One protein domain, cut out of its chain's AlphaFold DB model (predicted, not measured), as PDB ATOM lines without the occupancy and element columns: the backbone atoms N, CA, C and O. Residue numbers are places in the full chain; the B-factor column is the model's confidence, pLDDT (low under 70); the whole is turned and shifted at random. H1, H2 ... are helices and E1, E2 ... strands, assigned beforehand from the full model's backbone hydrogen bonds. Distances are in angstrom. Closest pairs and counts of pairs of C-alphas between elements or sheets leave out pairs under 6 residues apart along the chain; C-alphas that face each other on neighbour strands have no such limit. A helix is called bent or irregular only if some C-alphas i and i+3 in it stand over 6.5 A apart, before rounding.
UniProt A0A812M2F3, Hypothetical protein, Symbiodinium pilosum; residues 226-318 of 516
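Overview. This is residues 226 to 318 of the 516 residues of the protein "Hypothetical protein" of Symbiodinium pilosum (UniProt A0A812M2F3). Two side-by-side helix pairs cross steeply: H1a with H3, H1b with H2. H1a and H1b are arms of bent H1; the hairpin E1 E2 lies beside H3. The printed part, 93 residues with three named helices then two antiparallel strands, is mostly helix and compact, radius of gyration of the C-alphas 12.1 A, spanning 34 by 28 by 21 A.

Arrangement. Find H1, residues 226 to 258, by its hydrogen bonds assigned as one helix, but bent: C-alphas 245, ending H1a, and 248, starting H1b, are 9.2 A apart. H2, 269 to 279, and H1b form a helical hairpin, closest C-alphas 250 and 278, 6.8 A. H3, 291 to 303, touches H1a at a shallow tilt of 18 degrees, closest C-alphas 232 and 293, 6.2 A. Between E1, 310 to 312, and E2, 315 to 317, N 310 and O 317 are 2.9 A apart. Every O i to N i+4 pair in H1a, H1b, H2 and H3 is within hydrogen-bond range.

Along the chain. From C-alpha 226 at (39.405, 0.062, 22.140) H1a runs 29.2 A; E2 ends at C-alpha 317, (28.189, 21.799, 39.168).

Size, cuts and confidence. The printed part has no cut; residues 281 to 283, in the long H2 to H3 link, have pLDDT under 70.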
ATOM      1  N   SER A 226      40.311   1.188  21.915       95.69
ATOM      2  CA  SER A 226      39.405   0.062  22.140       95.69
ATOM      3  C   SER A 226      39.258  -0.235  23.633       95.69
ATOM      4  O   SER A 226      38.143  -0.310  24.157       95.69
ATOM      5  N   ARG A 227      40.381  -0.301  24.361       94.38
ATOM      6  CA  ARG A 227      40.367  -0.654  25.779       94.38
ATOM      7  C   ARG A 227      39.772   0.435  26.663       94.38
ATOM      8  O   ARG A 227      38.983   0.129  27.552       94.38
ATOM      9  N   VAL A 228      40.089   1.704  26.400       93.31
ATOM     10  CA  VAL A 228      39.463   2.849  27.080       93.31
ATOM     11  C   VAL A 228      37.957   2.837  26.842       93.31
ATOM     12  O   VAL A 228      37.199   3.013  27.792       93.31
ATOM     13  N   LYS A 229      37.500   2.589  25.610       94.94
ATOM     14  CA  LYS A 229      36.068   2.493  25.307       94.94
ATOM     15  C   LYS A 229      35.394   1.400  26.141       94.94
ATOM     16  O   LYS A 229      34.419   1.695  26.825       94.94
ATOM     17  N   GLN A 230      35.949   0.189  26.145       94.19
ATOM     18  CA  GLN A 230      35.406  -0.932  26.914       94.19
ATOM     19  C   GLN A 230      35.342  -0.630  28.418       94.19
ATOM     20  O   GLN A 230      34.315  -0.848  29.049       94.19
ATOM     21  N   LEU A 231      36.410  -0.074  28.995       92.06
ATOM     22  CA  LEU A 231      36.435   0.283  30.416       92.06
ATOM     23  C   LEU A 231      35.396   1.356  30.768       92.06
ATOM     24  O   LEU A 231      34.793   1.299  31.837       92.06
ATOM     25  N   ASN A 232      35.159   2.320  29.877       93.88
ATOM     26  CA  ASN A 232      34.114   3.325  30.068       93.88
ATOM     27  C   ASN A 232      32.699   2.722  29.963       93.88
ATOM     28  O   ASN A 232      31.823   3.113  30.732       93.88
ATOM     29  N   GLU A 233      32.470   1.760  29.066       94.94
ATOM     30  CA  GLU A 233      31.204   1.013  28.980       94.94
ATOM     31  C   GLU A 233      30.957   0.174  30.247       94.94
ATOM     32  O   GLU A 233      29.882   0.260  30.845       94.94
ATOM     33  N   ASP A 234      31.975  -0.549  30.721       92.38
ATOM     34  CA  ASP A 234      31.922  -1.317  31.971       92.38
ATOM     35  C   ASP A 234      31.627  -0.408  33.176       92.38
ATOM     36  O   ASP A 234      30.830  -0.755  34.054       92.38
ATOM     37  N   PHE A 235      32.245   0.776  33.215       93.38
ATOM     38  CA  PHE A 235      31.992   1.779  34.246       93.38
ATOM     39  C   PHE A 235      30.542   2.279  34.210       93.38
ATOM     40  O   PHE A 235      29.885   2.315  35.249       93.38
ATOM     41  N   LEU A 236      30.007   2.599  33.026       94.75
ATOM     42  CA  LEU A 236      28.614   3.031  32.860       94.75
ATOM     43  C   LEU A 236      27.617   1.962  33.305       94.75
ATOM     44  O   LEU A 236      26.600   2.292  33.922       94.75
ATOM     45  N   GLN A 237      27.896   0.692  33.004       94.94
ATOM     46  CA  GLN A 237      27.047  -0.419  33.422       94.94
ATOM     47  C   GLN A 237      27.037  -0.569  34.946       94.94
ATOM     48  O   GLN A 237      25.975  -0.709  35.553       94.94
ATOM     49  N   ARG A 238      28.206  -0.484  35.590       92.69
ATOM     50  CA  ARG A 238      28.309  -0.522  37.058       92.69
ATOM     51  C   ARG A 238      27.612   0.663  37.704       92.69
ATOM     52  O   ARG A 238      26.857   0.472  38.656       92.69
ATOM     53  N   ALA A 239      27.820   1.863  37.163       94.69
ATOM     54  CA  ALA A 239      27.158   3.066  37.636       94.69
ATOM     55  C   ALA A 239      25.635   2.919  37.575       94.69
ATOM     56  O   ALA A 239      24.971   3.154  38.579       94.69
ATOM     57  N   ALA A 240      25.086   2.428  36.460       95.50
ATOM     58  CA  ALA A 240      23.657   2.135  36.357       95.50
ATOM     59  C   ALA A 240      23.180   1.132  37.418       95.50
ATOM     60  O   ALA A 240      22.171   1.382  38.074       95.50
ATOM     61  N   ASN A 241      23.921   0.042  37.634       95.06
ATOM     62  CA  ASN A 241      23.555  -0.970  38.624       95.06
ATOM     63  C   ASN A 241      23.489  -0.389  40.048       95.06
ATOM     64  O   ASN A 241      22.521  -0.645  40.759       95.06
ATOM     65  N   MET A 242      24.472   0.415  40.471       94.62
ATOM     66  CA  MET A 242      24.455   0.998  41.824       94.62
ATOM     67  C   MET A 242      23.459   2.141  41.970       94.62
ATOM     68  O   MET A 242      22.903   2.325  43.049       94.62
ATOM     69  N   LEU A 243      23.207   2.907  40.906       95.50
ATOM     70  CA  LEU A 243      22.126   3.891  40.922       95.50
ATOM     71  C   LEU A 243      20.767   3.198  41.084       95.50
ATOM     72  O   LEU A 243      19.924   3.700  41.818       95.50
ATOM     73  N   GLY A 244      20.584   2.016  40.486       95.31
ATOM     74  CA  GLY A 244      19.377   1.209  40.656       95.31
ATOM     75  C   GLY A 244      19.192   0.638  42.068       95.31
ATOM     76  O   GLY A 244      18.058   0.508  42.519       95.31
ATOM     77  N   THR A 245      20.272   0.317  42.788       95.81
ATOM     78  CA  THR A 245      20.189  -0.312  44.122       95.81
ATOM     79  C   THR A 245      20.371   0.656  45.294       95.81
ATOM     80  O   THR A 245      19.950   0.345  46.405       95.81
ATOM     81  N   GLY A 246      20.987   1.823  45.078       94.88
ATOM     82  CA  GLY A 246      21.491   2.673  46.160       94.88
ATOM     83  C   GLY A 246      21.526   4.173  45.865       94.88
ATOM     84  O   GLY A 246      22.386   4.868  46.413       94.88
ATOM     85  N   LEU A 247      20.604   4.697  45.042       95.44
ATOM     86  CA  LEU A 247      20.568   6.115  44.652       95.44
ATOM     87  C   LEU A 247      20.748   7.107  45.827       95.44
ATOM     88  O   LEU A 247      21.589   7.997  45.694       95.44
ATOM     89  N   PRO A 248      20.072   6.979  46.992       96.19
ATOM     90  CA  PRO A 248      20.222   7.952  48.080       96.19
ATOM     91  C   PRO A 248      21.646   8.032  48.648       96.19
ATOM     92  O   PRO A 248      22.145   9.124  48.932       96.19
ATOM     93  N   ALA A 249      22.325   6.888  48.783       95.75
ATOM     94  CA  ALA A 249      23.698   6.830  49.276       95.75
ATOM     95  C   ALA A 249      24.681   7.417  48.251       95.75
ATOM     96  O   ALA A 249      25.587   8.168  48.622       95.75
ATOM     97  N   VAL A 250      24.466   7.128  46.963       95.69
ATOM     98  CA  VAL A 250      25.257   7.703  45.866       95.69
ATOM     99  C   VAL A 250      25.087   9.223  45.821       95.69
ATOM    100  O   VAL A 250      26.084   9.942  45.810       95.69
ATOM    101  N   LEU A 251      23.854   9.735  45.895       95.00
ATOM    102  CA  LEU A 251      23.575  11.175  45.923       95.00
ATOM    103  C   LEU A 251      24.231  11.875  47.113       95.00
ATOM    104  O   LEU A 251      24.810  12.947  46.949       95.00
ATOM    105  N   ALA A 252      24.196  11.270  48.304       95.00
ATOM    106  CA  ALA A 252      24.862  11.829  49.477       95.00
ATOM    107  C   ALA A 252      26.374  12.000  49.248       95.00
ATOM    108  O   ALA A 252      26.927  13.055  49.569       95.00
ATOM    109  N   ARG A 253      27.034  11.007  48.636       96.12
ATOM    110  CA  ARG A 253      28.462  11.087  48.285       96.12
ATOM    111  C   ARG A 253      28.724  12.107  47.177       96.12
ATOM    112  O   ARG A 253      29.629  12.926  47.308       96.12
ATOM    113  N   LEU A 254      27.907  12.129  46.121       96.06
ATOM    114  CA  LEU A 254      28.044  13.105  45.037       96.06
ATOM    115  C   LEU A 254      27.890  14.545  45.548       96.06
ATOM    116  O   LEU A 254      28.689  15.409  45.196       96.06
ATOM    117  N   ARG A 255      26.943  14.819  46.450       94.25
ATOM    118  CA  ARG A 255      26.786  16.150  47.065       94.25
ATOM    119  C   ARG A 255      28.026  16.591  47.841       94.25
ATOM    120  O   ARG A 255      28.372  17.773  47.799       94.25
ATOM    121  N   GLN A 256      28.709  15.662  48.512       94.81
ATOM    122  CA  GLN A 256      29.967  15.946  49.211       94.81
ATOM    123  C   GLN A 256      31.105  16.283  48.240       94.81
ATOM    124  O   GLN A 256      31.874  17.208  48.509       94.81
ATOM    125  N   ILE A 257      31.185  15.567  47.114       95.69
ATOM    126  CA  ILE A 257      32.204  15.770  46.076       95.69
ATOM    127  C   ILE A 257      31.989  17.111  45.373       95.69
ATOM    128  O   ILE A 257      32.884  17.956  45.349       95.69
ATOM    129  N   PHE A 258      30.787  17.332  44.837       94.31
ATOM    130  CA  PHE A 258      30.503  18.494  43.998       94.31
ATOM    131  C   PHE A 258      30.381  19.788  44.787       94.31
ATOM    132  O   PHE A 258      30.830  20.815  44.295       94.31
ATOM    133  N   ARG A 259      29.857  19.731  46.020       93.38
ATOM    134  CA  ARG A 259      29.458  20.888  46.836       93.38
ATOM    135  C   ARG A 259      28.442  21.791  46.101       93.38
ATOM    136  O   ARG A 259      28.787  22.408  45.097       93.38
ATOM    137  N   PRO A 260      27.202  21.926  46.603       92.62
ATOM    138  CA  PRO A 260      26.152  22.716  45.950       92.62
ATOM    139  C   PRO A 260      26.615  24.089  45.445       92.62
ATOM    140  O   PRO A 260      27.139  24.898  46.212       92.62
ATOM    141  N   GLY A 261      26.415  24.349  44.151       91.88
ATOM    142  CA  GLY A 261      26.729  25.620  43.495       91.88
ATOM    143  C   GLY A 261      28.183  25.810  43.044       91.88
ATOM    144  O   GLY A 261      28.458  26.799  42.362       91.88
ATOM    145  N   ARG A 262      29.105  24.895  43.369       94.12
ATOM    146  CA  ARG A 262      30.521  24.999  42.989       94.12
ATOM    147  C   ARG A 262      30.763  24.408  41.598       94.12
ATOM    148  O   ARG A 262      30.436  23.251  41.349       94.12
ATOM    149  N   TRP A 263      31.393  25.178  40.716       95.62
ATOM    150  CA  TRP A 263      31.876  24.673  39.432       95.62
ATOM    151  C   TRP A 263      33.193  23.918  39.576       95.62
ATOM    152  O   TRP A 263      34.107  24.364  40.271       95.62
ATOM    153  N   MET A 264      33.307  22.799  38.866       96.38
ATOM    154  CA  MET A 264      34.516  21.983  38.775       96.38
ATOM    155  C   MET A 264      34.762  21.559  37.331       96.38
ATOM    156  O   MET A 264      33.819  21.405  36.560       96.38
ATOM    157  N   PHE A 265      36.025  21.335  36.973       96.38
ATOM    158  CA  PHE A 265      36.371  20.756  35.680       96.38
ATOM    159  C   PHE A 265      36.127  19.245  35.672       96.38
ATOM    160  O   PHE A 265      36.557  18.539  36.581       96.38
ATOM    161  N   LEU A 266      35.530  18.740  34.593       94.75
ATOM    162  CA  LEU A 266      35.395  17.306  34.322       94.75
ATOM    163  C   LEU A 266      36.758  16.623  34.125       94.75
ATOM    164  O   LEU A 266      36.877  15.426  34.363       94.75
ATOM    165  N   CYS A 267      37.789  17.383  33.739       90.50
ATOM    166  CA  CYS A 267      39.166  16.899  33.625       90.50
ATOM    167  C   CYS A 267      39.949  16.906  34.947       90.50
ATOM    168  O   CYS A 267      41.141  16.591  34.930       90.50
ATOM    169  N   ASP A 268      39.343  17.304  36.076       92.88
ATOM    170  CA  ASP A 268      40.039  17.318  37.364       92.88
ATOM    171  C   ASP A 268      40.354  15.873  37.809       92.88
ATOM    172  O   ASP A 268      39.431  15.097  38.075       92.88
ATOM    173  N   PRO A 269      41.641  15.493  37.963       89.06
ATOM    174  CA  PRO A 269      42.016  14.149  38.410       89.06
ATOM    175  C   PRO A 269      41.451  13.777  39.787       89.06
ATOM    176  O   PRO A 269      41.336  12.593  40.112       89.06
ATOM    177  N   ARG A 270      41.133  14.775  40.624       92.25
ATOM    178  CA  ARG A 270      40.492  14.553  41.924       92.25
ATOM    179  C   ARG A 270      39.046  14.129  41.749       92.25
ATOM    180  O   ARG A 270      38.665  13.118  42.321       92.25
ATOM    181  N   LEU A 271      38.297  14.838  40.903       93.56
ATOM    182  CA  LEU A 271      36.922  14.477  40.573       93.56
ATOM    183  C   LEU A 271      36.861  13.071  39.975       93.56
ATOM    184  O   LEU A 271      36.025  12.272  40.383       93.56
ATOM    185  N   GLU A 272      37.777  12.746  39.061       91.31
ATOM    186  CA  GLU A 272      37.880  11.398  38.503       91.31
ATOM    187  C   GLU A 272      38.068  10.345  39.607       91.31
ATOM    188  O   GLU A 272      37.337   9.359  39.661       91.31
ATOM    189  N   SER A 273      39.022  10.573  40.515       91.06
ATOM    190  CA  SER A 273      39.304   9.655  41.624       91.06
ATOM    191  C   SER A 273      38.102   9.509  42.561       91.06
ATOM    192  O   SER A 273      37.773   8.399  42.970       91.06
ATOM    193  N   ASP A 274      37.430  10.614  42.872       93.81
ATOM    194  CA  ASP A 274      36.266  10.638  43.751       93.81
ATOM    195  C   ASP A 274      35.078   9.895  43.124       93.81
ATOM    196  O   ASP A 274      34.418   9.108  43.801       93.81
ATOM    197  N   LEU A 275      34.841  10.065  41.819       93.62
ATOM    198  CA  LEU A 275      33.816   9.315  41.090       93.62
ATOM    199  C   LEU A 275      34.152   7.826  41.017       93.62
ATOM    200  O   LEU A 275      33.269   7.003  41.244       93.62
ATOM    201  N   ILE A 276      35.413   7.462  40.767       91.38
ATOM    202  CA  ILE A 276      35.834   6.058  40.822       91.38
ATOM    203  C   ILE A 276      35.536   5.484  42.207       91.38
ATOM    204  O   ILE A 276      34.919   4.435  42.270       91.38
ATOM    205  N   ASN A 277      35.850   6.185  43.299       91.62
ATOM    206  CA  ASN A 277      35.566   5.707  44.660       91.62
ATOM    207  C   ASN A 277      34.061   5.604  44.974       91.62
ATOM    208  O   ASN A 277      33.646   4.808  45.816       91.62
ATOM    209  N   VAL A 278      33.224   6.430  44.340       92.88
ATOM    210  CA  VAL A 278      31.764   6.337  44.488       92.88
ATOM    211  C   VAL A 278      31.219   5.132  43.740       92.88
ATOM    212  O   VAL A 278      30.354   4.441  44.275       92.88
ATOM    213  N   PHE A 279      31.709   4.901  42.520       89.88
ATOM    214  CA  PHE A 279      31.153   3.908  41.611       89.88
ATOM    215  C   PHE A 279      31.978   2.607  41.511       89.88
ATOM    216  O   PHE A 279      31.680   1.714  40.712       89.88
ATOM    217  N   HIS A 280      33.048   2.474  42.284       82.69
ATOM    218  CA  HIS A 280      33.945   1.336  42.193       82.69
ATOM    219  C   HIS A 280      34.767   1.171  43.471       82.69
ATOM    220  O   HIS A 280      35.364   2.129  43.949       82.69
ATOM    221  N   GLU A 281      34.855  -0.057  43.993       65.44
ATOM    222  CA  GLU A 281      35.535  -0.261  45.276       65.44
ATOM    223  C   GLU A 281      37.058  -0.424  45.162       65.44
ATOM    224  O   GLU A 281      37.714   0.307  45.876       65.44
ATOM    225  N   ASP A 282      37.677  -1.215  44.257       64.50
ATOM    226  CA  ASP A 282      39.159  -1.367  44.377       64.50
ATOM    227  C   ASP A 282      39.994  -1.751  43.129       64.50
ATOM    228  O   ASP A 282      41.189  -2.012  43.247       64.50
ATOM    229  N   THR A 283      39.448  -1.805  41.906       63.84
ATOM    230  CA  THR A 283      40.208  -2.372  40.755       63.84
ATOM    231  C   THR A 283      40.118  -1.620  39.430       63.84
ATOM    232  O   THR A 283      40.666  -2.087  38.430       63.84
ATOM    233  N   PHE A 284      39.482  -0.448  39.389       73.69
ATOM    234  CA  PHE A 284      39.413   0.320  38.148       73.69
ATOM    235  C   PHE A 284      40.724   1.085  37.905       73.69
ATOM    236  O   PHE A 284      41.201   1.774  38.815       73.69
ATOM    237  N   PRO A 285      41.329   1.004  36.705       75.44
ATOM    238  CA  PRO A 285      42.509   1.795  36.397       75.44
ATOM    239  C   PRO A 285      42.165   3.284  36.484       75.44
ATOM    240  O   PRO A 285      41.255   3.771  35.815       75.44
ATOM    241  N   ARG A 286      42.898   4.014  37.325       73.12
ATOM    242  CA  ARG A 286      42.787   5.475  37.411       73.12
ATOM    243  C   ARG A 286      43.227   6.081  36.071       73.12
ATOM    244  O   ARG A 286      44.167   5.567  35.465       73.12
ATOM    245  N   HIS A 287      42.622   7.191  35.652       73.25
ATOM    246  CA  HIS A 287      42.967   7.953  34.437       73.25
ATOM    247  C   HIS A 287      42.411   7.401  33.117       73.25
ATOM    248  O   HIS A 287      43.006   7.607  32.058       73.25
ATOM    249  N   VAL A 288      41.268   6.714  33.171       84.88
ATOM    250  CA  VAL A 288      40.588   6.135  31.995       84.88
ATOM    251  C   VAL A 288      39.250   6.809  31.704       84.88
ATOM    252  O   VAL A 288      38.766   6.737  30.568       84.88
ATOM    253  N   LEU A 289      38.644   7.467  32.697       90.81
ATOM    254  CA  LEU A 289      37.311   8.024  32.520       90.81
ATOM    255  C   LEU A 289      37.354   9.199  31.550       90.81
ATOM    256  O   LEU A 289      38.071  10.181  31.745       90.81
ATOM    257  N   THR A 290      36.565   9.094  30.484       92.06
ATOM    258  CA  THR A 290      36.406  10.208  29.550       92.06
ATOM    259  C   THR A 290      35.376  11.201  30.074       92.06
ATOM    260  O   THR A 290      34.475  10.842  30.834       92.06
ATOM    261  N   HIS A 291      35.456  12.450  29.611       92.69
ATOM    262  CA  HIS A 291      34.462  13.471  29.958       92.69
ATOM    263  C   HIS A 291      33.046  13.021  29.591       92.69
ATOM    264  O   HIS A 291      32.136  13.169  30.395       92.69
ATOM    265  N   SER A 292      32.875  12.411  28.412       94.44
ATOM    266  CA  SER A 292      31.576  11.902  27.960       94.44
ATOM    267  C   SER A 292      31.007  10.865  28.927       94.44
ATOM    268  O   SER A 292      29.822  10.902  29.238       94.44
ATOM    269  N   THR A 293      31.849   9.977  29.451       95.25
ATOM    270  CA  THR A 293      31.437   8.954  30.416       95.25
ATOM    271  C   THR A 293      30.989   9.570  31.735       95.25
ATOM    272  O   THR A 293      29.948   9.181  32.257       95.25
ATOM    273  N   ILE A 294      31.727  10.557  32.254       95.75
ATOM    274  CA  ILE A 294      31.331  11.272  33.475       95.75
ATOM    275  C   ILE A 294      29.991  11.985  33.255       95.75
ATOM    276  O   ILE A 294      29.082  11.821  34.065       95.75
ATOM    277  N   THR A 295      29.841  12.708  32.144       95.50
ATOM    278  CA  THR A 295      28.589  13.389  31.788       95.50
ATOM    279  C   THR A 295      27.418  12.410  31.717       95.50
ATOM    280  O   THR A 295      26.413  12.639  32.379       95.50
ATOM    281  N   GLN A 296      27.570  11.273  31.031       96.56
ATOM    282  CA  GLN A 296      26.525  10.246  30.938       96.56
ATOM    283  C   GLN A 296      26.132   9.666  32.306       96.56
ATOM    284  O   GLN A 296      24.959   9.373  32.540       96.56
ATOM    285  N   VAL A 297      27.087   9.485  33.226       96.31
ATOM    286  CA  VAL A 297      26.768   9.045  34.594       96.31
ATOM    287  C   VAL A 297      25.944  10.101  35.325       96.31
ATOM    288  O   VAL A 297      24.945   9.754  35.950       96.31
ATOM    289  N   LEU A 298      26.318  11.377  35.230       96.38
ATOM    290  CA  LEU A 298      25.588  12.463  35.885       96.38
ATOM    291  C   LEU A 298      24.191  12.670  35.289       96.38
ATOM    292  O   LEU A 298      23.232  12.819  36.038       96.38
ATOM    293  N   GLU A 299      24.050  12.577  33.968       95.31
ATOM    294  CA  GLU A 299      22.750  12.602  33.287       95.31
ATOM    295  C   GLU A 299      21.846  11.457  33.761       95.31
ATOM    296  O   GLU A 299      20.664  11.671  34.029       95.31
ATOM    297  N   ARG A 300      22.395  10.247  33.943       96.31
ATOM    298  CA  ARG A 300      21.650   9.112  34.517       96.31
ATOM    299  C   ARG A 300      21.228   9.364  35.961       96.31
ATOM    300  O   ARG A 300      20.121   8.986  36.333       96.31
ATOM    301  N   VAL A 301      22.080   9.997  36.770       96.00
ATOM    302  CA  VAL A 301      21.726  10.392  38.143       96.00
ATOM    303  C   VAL A 301      20.531  11.346  38.129       96.00
ATOM    304  O   VAL A 301      19.573  11.128  38.867       96.00
ATOM    305  N   THR A 302      20.556  12.364  37.266       94.38
ATOM    306  CA  THR A 302      19.455  13.324  37.116       94.38
ATOM    307  C   THR A 302      18.176  12.652  36.606       94.38
ATOM    308  O   THR A 302      17.107  12.868  37.171       94.38
ATOM    309  N   ALA A 303      18.274  11.766  35.609       94.88
ATOM    310  CA  ALA A 303      17.128  11.046  35.047       94.88
ATOM    311  C   ALA A 303      16.409  10.138  36.062       94.88
ATOM    312  O   ALA A 303      15.203   9.930  35.958       94.88
ATOM    313  N   LEU A 304      17.128   9.619  37.062       95.44
ATOM    314  CA  LEU A 304      16.568   8.787  38.133       95.44
ATOM    315  C   LEU A 304      15.976   9.603  39.300       95.44
ATOM    316  O   LEU A 304      15.711   9.047  40.365       95.44
ATOM    317  N   GLY A 305      15.769  10.913  39.124       91.56
ATOM    318  CA  GLY A 305      15.232  11.796  40.165       91.56
ATOM    319  C   GLY A 305      16.277  12.246  41.191       91.56
ATOM    320  O   GLY A 305      15.927  12.601  42.317       91.56
ATOM    321  N   GLY A 306      17.559  12.188  40.825       91.56
ATOM    322  CA  GLY A 306      18.656  12.744  41.609       91.56
ATOM    323  C   GLY A 306      18.770  14.267  41.518       91.56
ATOM    324  O   GLY A 306      17.842  14.963  41.115       91.56
ATOM    325  N   ASP A 307      19.937  14.795  41.894       86.81
ATOM    326  CA  ASP A 307      20.234  16.221  41.704       86.81
ATOM    327  C   ASP A 307      20.323  16.558  40.200       86.81
ATOM    328  O   ASP A 307      20.850  15.771  39.409       86.81
ATOM    329  N   ASP A 308      19.826  17.734  39.802       91.31
ATOM    330  CA  ASP A 308      19.875  18.246  38.419       91.31
ATOM    331  C   ASP A 308      21.281  18.787  38.101       91.31
ATOM    332  O   ASP A 308      21.548  19.981  38.218       91.31
ATOM    333  N   PHE A 309      22.245  17.908  37.809       94.69
ATOM    334  CA  PHE A 309      23.625  18.332  37.568       94.69
ATOM    335  C   PHE A 309      23.703  19.232  36.335       94.69
ATOM    336  O   PHE A 309      23.330  18.854  35.229       94.69
ATOM    337  N   HIS A 310      24.259  20.426  36.515       94.88
ATOM    338  CA  HIS A 310      24.431  21.375  35.429       94.88
ATOM    339  C   HIS A 310      25.789  21.149  34.765       94.88
ATOM    340  O   HIS A 310      26.830  21.403  35.379       94.88
ATOM    341  N   VAL A 311      25.776  20.692  33.514       95.06
ATOM    342  CA  VAL A 311      26.976  20.467  32.701       95.06
ATOM    343  C   VAL A 311      27.075  21.556  31.634       95.06
ATOM    344  O   VAL A 311      26.115  21.823  30.917       95.06
ATOM    345  N   TYR A 312      28.240  22.192  31.527       94.94
ATOM    346  CA  TYR A 312      28.536  23.182  30.494       94.94
ATOM    347  C   TYR A 312      29.947  22.950  29.961       94.94
ATOM    348  O   TYR A 312      30.924  23.142  30.680       94.94
ATOM    349  N   ASN A 313      30.059  22.568  28.687       92.62
ATOM    350  CA  ASN A 313      31.332  22.241  28.045       92.62
ATOM    351  C   ASN A 313      32.133  21.185  28.841       92.62
ATOM    352  O   ASN A 313      31.757  20.018  28.888       92.62
ATOM    353  N   ASP A 314      33.231  21.592  29.473       94.44
ATOM    354  CA  ASP A 314      34.142  20.767  30.261       94.44
ATOM    355  C   ASP A 314      34.021  21.009  31.773       94.44
ATOM    356  O   ASP A 314      34.850  20.511  32.537       94.44
ATOM    357  N   ILE A 315      33.004  21.758  32.214       96.62
ATOM    358  CA  ILE A 315      32.733  22.036  33.625       96.62
ATOM    359  C   ILE A 315      31.354  21.546  34.053       96.62
ATOM    360  O   ILE A 315      30.429  21.387  33.257       96.62
ATOM    361  N   VAL A 316      31.221  21.321  35.351       96.81
ATOM    362  CA  VAL A 316      30.026  20.764  35.972       96.81
ATOM    363  C   VAL A 316      29.822  21.341  37.368       96.81
ATOM    364  O   VAL A 316      30.791  21.635  38.072       96.81
ATOM    365  N   ARG A 317      28.563  21.493  37.782       95.12
ATOM    366  CA  ARG A 317      28.189  21.799  39.168       95.12
ATOM    367  C   ARG A 317      26.934  21.045  39.585       95.12
ATOM    368  O   ARG A 317      26.066  20.770  38.759       95.12
ATOM    369  N   SER A 318      26.794  20.803  40.882       94.56
ATOM    370  CA  SER A 318      25.480  20.522  41.458       94.56
ATOM    371  C   SER A 318      24.694  21.832  41.651       94.56
ATOM    372  O   SER A 318      25.311  22.887  41.872       94.56
TER     373      SER A 318